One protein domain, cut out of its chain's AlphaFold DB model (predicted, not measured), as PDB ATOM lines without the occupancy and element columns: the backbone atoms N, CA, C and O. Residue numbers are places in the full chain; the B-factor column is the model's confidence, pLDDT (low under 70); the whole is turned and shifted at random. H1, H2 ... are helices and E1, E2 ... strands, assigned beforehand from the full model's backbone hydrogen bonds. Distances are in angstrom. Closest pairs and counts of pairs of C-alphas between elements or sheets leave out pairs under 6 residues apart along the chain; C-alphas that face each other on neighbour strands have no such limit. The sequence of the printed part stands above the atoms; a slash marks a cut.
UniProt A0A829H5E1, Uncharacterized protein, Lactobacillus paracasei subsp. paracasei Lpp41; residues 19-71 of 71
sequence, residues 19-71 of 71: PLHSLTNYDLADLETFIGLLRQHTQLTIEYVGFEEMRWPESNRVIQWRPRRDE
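Overview. This is residues 19 to 71 of the 71 residues of an uncharacterized protein of Lactobacillus paracasei subsp. paracasei Lpp41 (UniProt A0A829H5E1). With little regular structure, the model is one helix, H1, with a short strand, E1, off to one side and a long looping stretch, residues 42 to 71, that folds back from the helix's end. Residues 39 to 45 stick out. The printed part has 53 residues with one named strand and then one named helix, a mixed class with 19 residues in named elements. It is only just compact, close to loose, with a radius of gyration of the C-alphas of 11.8 A, and spans 30 by 25 by 23 A.

Arrangement. E1, residues 19 to 23, pairs with no named strand. A tight link of 4 residues joins it to H1, residues 28 to 41. The two are apart, with no C-alpha of the one within 8 A of the other. In H1 every O i to N i+4 pair is within hydrogen-bond range. Residues 39 to 45, of which 39 to 41 belong to H1, stand free.

Along the chain. E1 begins at C-alpha 19 (4.907, 32.780, 32.152) and measures 11.8 A. H1 measures 20.0 A and ends at C-alpha 41 (-11.429, 24.879, 38.061).

Size, cuts and confidence. The C-alphas farthest apart, of Gln 40 and Glu 71, are 32.0 A apart. The printed part has no cut. Residues 68 to 71 have pLDDT under 70.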
ATOM      1  N   PRO A  19       4.960  32.516  30.718       92.44
ATOM      2  CA  PRO A  19       4.907  32.780  32.152       92.44
ATOM      3  C   PRO A  19       3.508  33.274  32.526       92.44
ATOM      4  O   PRO A  19       2.994  34.214  31.922       92.44
ATOM      5  N   LEU A  20       2.886  32.627  33.508       90.19
ATOM      6  CA  LEU A  20       1.562  32.993  34.010       90.19
ATOM      7  C   LEU A  20       1.670  33.835  35.276       90.19
ATOM      8  O   LEU A  20       1.063  34.898  35.381       90.19
ATOM      9  N   HIS A  21       2.414  33.331  36.261       87.19
ATOM     10  CA  HIS A  21       2.481  33.931  37.584       87.19
ATOM     11  C   HIS A  21       3.707  33.449  38.360       87.19
ATOM     12  O   HIS A  21       4.244  32.376  38.082       87.19
ATOM     13  N   SER A  22       4.102  34.211  39.376       88.00
ATOM     14  CA  SER A  22       5.160  33.841  40.312       88.00
ATOM     15  C   SER A  22       4.681  34.099  41.735       88.00
ATOM     16  O   SER A  22       4.443  35.245  42.107       88.00
ATOM     17  N   LEU A  23       4.566  33.044  42.538       84.75
ATOM     18  CA  LEU A  23       4.289  33.155  43.967       84.75
ATOM     19  C   LEU A  23       5.601  33.404  44.711       84.75
ATOM     20  O   LEU A  23       6.527  32.589  44.668       84.75
ATOM     21  N   THR A  24       5.693  34.538  45.398       83.44
ATOM     22  CA  THR A  24       6.872  34.902  46.199       83.44
ATOM     23  C   THR A  24       6.938  34.145  47.520       83.44
ATOM     24  O   THR A  24       8.038  33.890  48.010       83.44
ATOM     25  N   ASN A  25       5.789  33.735  48.060       77.75
ATOM     26  CA  ASN A  25       5.714  32.956  49.292       77.75
ATOM     27  C   ASN A  25       6.163  31.516  49.029       77.75
ATOM     28  O   ASN A  25       5.728  30.881  48.067       77.75
ATOM     29  N   TYR A  26       7.068  31.023  49.873       74.19
ATOM     30  CA  TYR A  26       7.649  29.687  49.766       74.19
ATOM     31  C   TYR A  26       7.036  28.757  50.812       74.19
ATOM     32  O   TYR A  26       7.732  28.267  51.697       74.19
ATOM     33  N   ASP A  27       5.721  28.573  50.734       88.06
ATOM     34  CA  ASP A  27       5.004  27.618  51.572       88.06
ATOM     35  C   ASP A  27       4.417  26.489  50.712       88.06
ATOM     36  O   ASP A  27       3.714  26.723  49.725       88.06
ATOM     37  N   LEU A  28       4.769  25.250  51.064       89.69
ATOM     38  CA  LEU A  28       4.363  24.052  50.330       89.69
ATOM     39  C   LEU A  28       2.889  23.694  50.563       89.69
ATOM     40  O   LEU A  28       2.278  23.113  49.666       89.69
ATOM     41  N   ALA A  29       2.319  24.027  51.724       89.62
ATOM     42  CA  ALA A  29       0.921  23.739  52.040       89.62
ATOM     43  C   ALA A  29      -0.014  24.705  51.295       89.62
ATOM     44  O   ALA A  29      -1.022  24.283  50.715       89.62
ATOM     45  N   ASP A  30       0.373  25.980  51.207       88.75
ATOM     46  CA  ASP A  30      -0.311  26.970  50.373       88.75
ATOM     47  C   ASP A  30      -0.273  26.567  48.891       88.75
ATOM     48  O   ASP A  30      -1.290  26.627  48.190       88.75
ATOM     49  N   LEU A  31       0.889  26.106  48.408       90.12
ATOM     50  CA  LEU A  31       1.042  25.622  47.036       90.12
ATOM     51  C   LEU A  31       0.158  24.394  46.762       90.12
ATOM     52  O   LEU A  31      -0.504  24.343  45.721       90.12
ATOM     53  N   GLU A  32       0.115  23.424  47.683       91.19
ATOM     54  CA  GLU A  32      -0.729  22.226  47.573       91.19
ATOM     55  C   GLU A  32      -2.211  22.601  47.459       91.19
ATOM     56  O   GLU A  32      -2.916  22.128  46.561       91.19
ATOM     57  N   THR A  33      -2.660  23.519  48.317       90.69
ATOM     58  CA  THR A  33      -4.035  24.030  48.323       90.69
ATOM     59  C   THR A  33      -4.365  24.744  47.013       90.69
ATOM     60  O   THR A  33      -5.393  24.467  46.389       90.69
ATOM     61  N   PHE A  34      -3.471  25.618  46.543       89.44
ATOM     62  CA  PHE A  34      -3.641  26.349  45.287       89.44
ATOM     63  C   PHE A  34      -3.765  25.409  44.080       89.44
ATOM     64  O   PHE A  34      -4.663  25.564  43.252       89.44
ATOM     65  N   ILE A  35      -2.901  24.397  43.991       90.00
ATOM     66  CA  ILE A  35      -2.957  23.378  42.936       90.00
ATOM     67  C   ILE A  35      -4.262  22.583  43.015       90.00
ATOM     68  O   ILE A  35      -4.854  22.273  41.977       90.00
ATOM     69  N   GLY A  36      -4.711  22.243  44.227       90.50
ATOM     70  CA  GLY A  36      -5.984  21.565  44.456       90.50
ATOM     71  C   GLY A  36      -7.154  22.340  43.850       90.50
ATOM     72  O   GLY A  36      -7.928  21.778  43.074       90.50
ATOM     73  N   LEU A  37      -7.221  23.647  44.117       91.06
ATOM     74  CA  LEU A  37      -8.220  24.546  43.532       91.06
ATOM     75  C   LEU A  37      -8.068  24.656  42.007       91.06
ATOM     76  O   LEU A  37      -9.050  24.552  41.271       91.06
ATOM     77  N   LEU A  38      -6.840  24.795  41.502       90.19
ATOM     78  CA  LEU A  38      -6.584  24.902  40.063       90.19
ATOM     79  C   LEU A  38      -7.079  23.664  39.296       90.19
ATOM     80  O   LEU A  38      -7.643  23.798  38.209       90.19
ATOM     81  N   ARG A  39      -6.929  22.465  39.873       90.38
ATOM     82  CA  ARG A  39      -7.446  21.204  39.309       90.38
ATOM     83  C   ARG A  39      -8.969  21.108  39.334       90.38
ATOM     84  O   ARG A  39      -9.539  20.415  38.501       90.38
ATOM     85  N   GLN A  40      -9.632  21.762  40.284       91.31
ATOM     86  CA  GLN A  40     -11.097  21.804  40.334       91.31
ATOM     87  C   GLN A  40     -11.670  22.751  39.276       91.31
ATOM     88  O   GLN A  40     -12.711  22.465  38.689       91.31
ATOM     89  N   HIS A  41     -10.981  23.862  39.011       91.75
ATOM     90  CA  HIS A  41     -11.429  24.879  38.061       91.75
ATOM     91  C   HIS A  41     -10.952  24.649  36.622       91.75
ATOM     92  O   HIS A  41     -11.493  25.256  35.697       91.75
ATOM     93  N   THR A  42      -9.947  23.798  36.408       88.81
ATOM     94  CA  THR A  42      -9.349  23.570  35.088       88.81
ATOM     95  C   THR A  42      -9.104  22.088  34.828       88.81
ATOM     96  O   THR A  42      -8.841  21.314  35.741       88.81
ATOM     97  N   GLN A  43      -9.130  21.688  33.559       89.31
ATOM     98  CA  GLN A  43      -8.761  20.333  33.124       89.31
ATOM     99  C   GLN A  43      -7.311  20.279  32.618       89.31
ATOM    100  O   GLN A  43      -6.978  19.500  31.728       89.31
ATOM    101  N   LEU A  44      -6.449  21.158  33.136       86.81
ATOM    102  CA  LEU A  44      -5.061  21.250  32.699       86.81
ATOM    103  C   LEU A  44      -4.217  20.136  33.322       86.81
ATOM    104  O   LEU A  44      -4.329  19.821  34.508       86.81
ATOM    105  N   THR A  45      -3.308  19.583  32.525       88.56
ATOM    106  CA  THR A  45      -2.225  18.745  33.039       88.56
ATOM    107  C   THR A  45      -1.200  19.640  33.727       88.56
ATOM    108  O   THR A  45      -0.679  20.570  33.116       88.56
ATOM    109  N   ILE A  46      -0.912  19.360  34.997       89.25
ATOM    110  CA  ILE A  46       0.070  20.104  35.793       89.25
ATOM    111  C   ILE A  46       1.321  19.244  35.942       89.25
ATOM    112  O   ILE A  46       1.245  18.119  36.441       89.25
ATOM    113  N   GLU A  47       2.455  19.796  35.534       89.38
ATOM    114  CA  GLU A  47       3.781  19.209  35.708       89.38
ATOM    115  C   GLU A  47       4.553  19.979  36.787       89.38
ATOM    116  O   GLU A  47       4.499  21.208  36.830       89.38
ATOM    117  N   TYR A  48       5.292  19.261  37.633       90.62
ATOM    118  CA  TYR A  48       6.177  19.844  38.645       90.62
ATOM    119  C   TYR A  48       7.631  19.640  38.224       90.62
ATOM    120  O   TYR A  48       8.009  18.531  37.843       90.62
ATOM    121  N   VAL A  49       8.426  20.707  38.285       89.12
ATOM    122  CA  VAL A  49       9.848  20.717  37.916       89.12
ATOM    123  C   VAL A  49      10.629  21.399  39.038       89.12
ATOM    124  O   VAL A  49      10.215  22.468  39.487       89.12
ATOM    125  N   GLY A  50      11.736  20.799  39.481       88.25
ATOM    126  CA  GLY A  50      12.548  21.311  40.593       88.25
ATOM    127  C   GLY A  50      12.046  20.902  41.985       88.25
ATOM    128  O   GLY A  50      12.407  21.540  42.970       88.25
ATOM    129  N   PHE A  51      11.175  19.890  42.067       89.50
ATOM    130  CA  PHE A  51      10.623  19.335  43.309       89.50
ATOM    131  C   PHE A  51      11.083  17.886  43.539       89.50
ATOM    132  O   PHE A  51      10.369  17.082  44.152       89.50
ATOM    133  N   GLU A  52      12.242  17.514  42.997       88.88
ATOM    134  CA  GLU A  52      12.853  16.207  43.212       88.88
ATOM    135  C   GLU A  52      12.965  15.909  44.713       88.88
ATOM    136  O   GLU A  52      13.311  16.774  45.513       88.88
ATOM    137  N   GLU A  53      12.621  14.678  45.102       85.00
ATOM    138  CA  GLU A  53      12.678  14.190  46.493       85.00
ATOM    139  C   GLU A  53      11.757  14.920  47.496       85.00
ATOM    140  O   GLU A  53      11.677  14.525  48.661       85.00
ATOM    141  N   MET A  54      10.984  15.917  47.055       89.25
ATOM    142  CA  MET A  54      10.012  16.613  47.894       89.25
ATOM    143  C   MET A  54       8.686  15.852  47.993       89.25
ATOM    144  O   MET A  54       8.259  15.129  47.080       89.25
ATOM    145  N   ARG A  55       7.998  16.049  49.122       92.50
ATOM    146  CA  ARG A  55       6.661  15.514  49.392       92.50
ATOM    147  C   ARG A  55       5.707  16.636  49.760       92.50
ATOM    148  O   ARG A  55       6.089  17.583  50.438       92.50
ATOM    149  N   TRP A  56       4.468  16.490  49.315       93.00
ATOM    150  CA  TRP A  56       3.360  17.338  49.721       93.00
ATOM    151  C   TRP A  56       3.132  17.219  51.236       93.00
ATOM    152  O   TRP A  56       3.077  16.084  51.719       93.00
ATOM    153  N   PRO A  57       3.031  18.328  51.984       90.94
ATOM    154  CA  PRO A  57       2.925  18.296  53.440       90.94
ATOM    155  C   PRO A  57       1.627  17.646  53.924       90.94
ATOM    156  O   PRO A  57       1.679  16.841  54.852       90.94
ATOM    157  N   GLU A  58       0.492  17.913  53.271       87.75
ATOM    158  CA  GLU A  58      -0.805  17.387  53.713       87.75
ATOM    159  C   GLU A  58      -0.996  15.943  53.234       87.75
ATOM    160  O   GLU A  58      -1.343  15.043  53.999       87.75
ATOM    161  N   SER A  59      -0.727  15.688  51.950       87.31
ATOM    162  CA  SER A  59      -0.970  14.369  51.352       87.31
ATOM    163  C   SER A  59       0.171  13.359  51.546       87.31
ATOM    164  O   SER A  59       0.007  12.184  51.206       87.31
ATOM    165  N   ASN A  60       1.359  13.801  51.978       88.12
ATOM    166  CA  ASN A  60       2.619  13.033  52.023       88.12
ATOM    167  C   ASN A  60       3.013  12.351  50.687       88.12
ATOM    168  O   ASN A  60       3.819  11.410  50.617       88.12
ATOM    169  N   ARG A  61       2.420  12.818  49.585       89.31
ATOM    170  CA  ARG A  61       2.643  12.302  48.233       89.31
ATOM    171  C   ARG A  61       3.920  12.900  47.668       89.31
ATOM    172  O   ARG A  61       4.162  14.090  47.822       89.31
ATOM    173  N   VAL A  62       4.715  12.087  46.979       90.81
ATOM    174  CA  VAL A  62       5.899  12.570  46.252       90.81
ATOM    175  C   VAL A  62       5.457  13.562  45.177       90.81
ATOM    176  O   VAL A  62       4.543  13.254  44.408       90.81
ATOM    177  N   ILE A  63       6.097  14.731  45.137       90.25
ATOM    178  CA  ILE A  63       5.754  15.810  44.202       90.25
ATOM    179  C   ILE A  63       6.286  15.483  42.806       90.25
ATOM    180  O   ILE A  63       5.531  15.492  41.833       90.25
ATOM    181  N   GLN A  64       7.564  15.117  42.712       87.56
ATOM    182  CA  GLN A  64       8.221  14.791  41.452       87.56
ATOM    183  C   GLN A  64       8.985  13.470  41.580       87.56
ATOM    184  O   GLN A  64      10.031  13.382  42.215       87.56
ATOM    185  N   TRP A  65       8.441  12.413  40.968       76.00
ATOM    186  CA  TRP A  65       9.031  11.067  41.024       76.00
ATOM    187  C   TRP A  65      10.268  10.897  40.144       76.00
ATOM    188  O   TRP A  65      11.100  10.033  40.413       76.00
ATOM    189  N   ARG A  66      10.364  11.657  39.050       77.81
ATOM    190  CA  ARG A  66      11.497  11.603  38.127       77.81
ATOM    191  C   ARG A  66      11.964  13.023  37.829       77.81
ATOM    192  O   ARG A  66      11.115  13.851  37.487       77.81
ATOM    193  N   PRO A  67      13.273  13.311  37.923       70.38
ATOM    194  CA  PRO A  67      13.808  14.546  37.374       70.38
ATOM    195  C   PRO A  67      13.428  14.623  35.894       70.38
ATOM    196  O   PRO A  67      13.491  13.607  35.186       70.38
ATOM    197  N   ARG A  68      13.001  15.801  35.427       67.81
ATOM    198  CA  ARG A  68      12.910  16.023  33.982       67.81
ATOM    199  C   ARG A  68      14.319  15.843  33.422       67.81
ATOM    200  O   ARG A  68      15.260  16.437  33.933       67.81
ATOM    201  N   ARG A  69      14.468  14.989  32.410       57.88
ATOM    202  CA  ARG A  69      15.759  14.678  31.772       57.88
ATOM    203  C   ARG A  69      16.072  15.606  30.597       57.88
ATOM    204  O   ARG A  69      16.845  15.239  29.722       57.88
ATOM    205  N   ASP A  70      15.452  16.776  30.578       54.34
ATOM    206  CA  ASP A  70      15.562  17.728  29.485       54.34
ATOM    207  C   ASP A  70      16.494  18.871  29.898       54.34
ATOM    208  O   ASP A  70      16.029  19.941  30.283       54.34
ATOM    209  N   GLU A  71      17.799  18.592  29.855       46.47
ATOM    210  CA  GLU A  71      18.807  19.450  29.212       46.47
ATOM    211  C   GLU A  71      19.968  18.590  28.687       46.47
ATOM    212  O   GLU A  71      20.464  17.725  29.451       46.47
TER     213      GLU A  71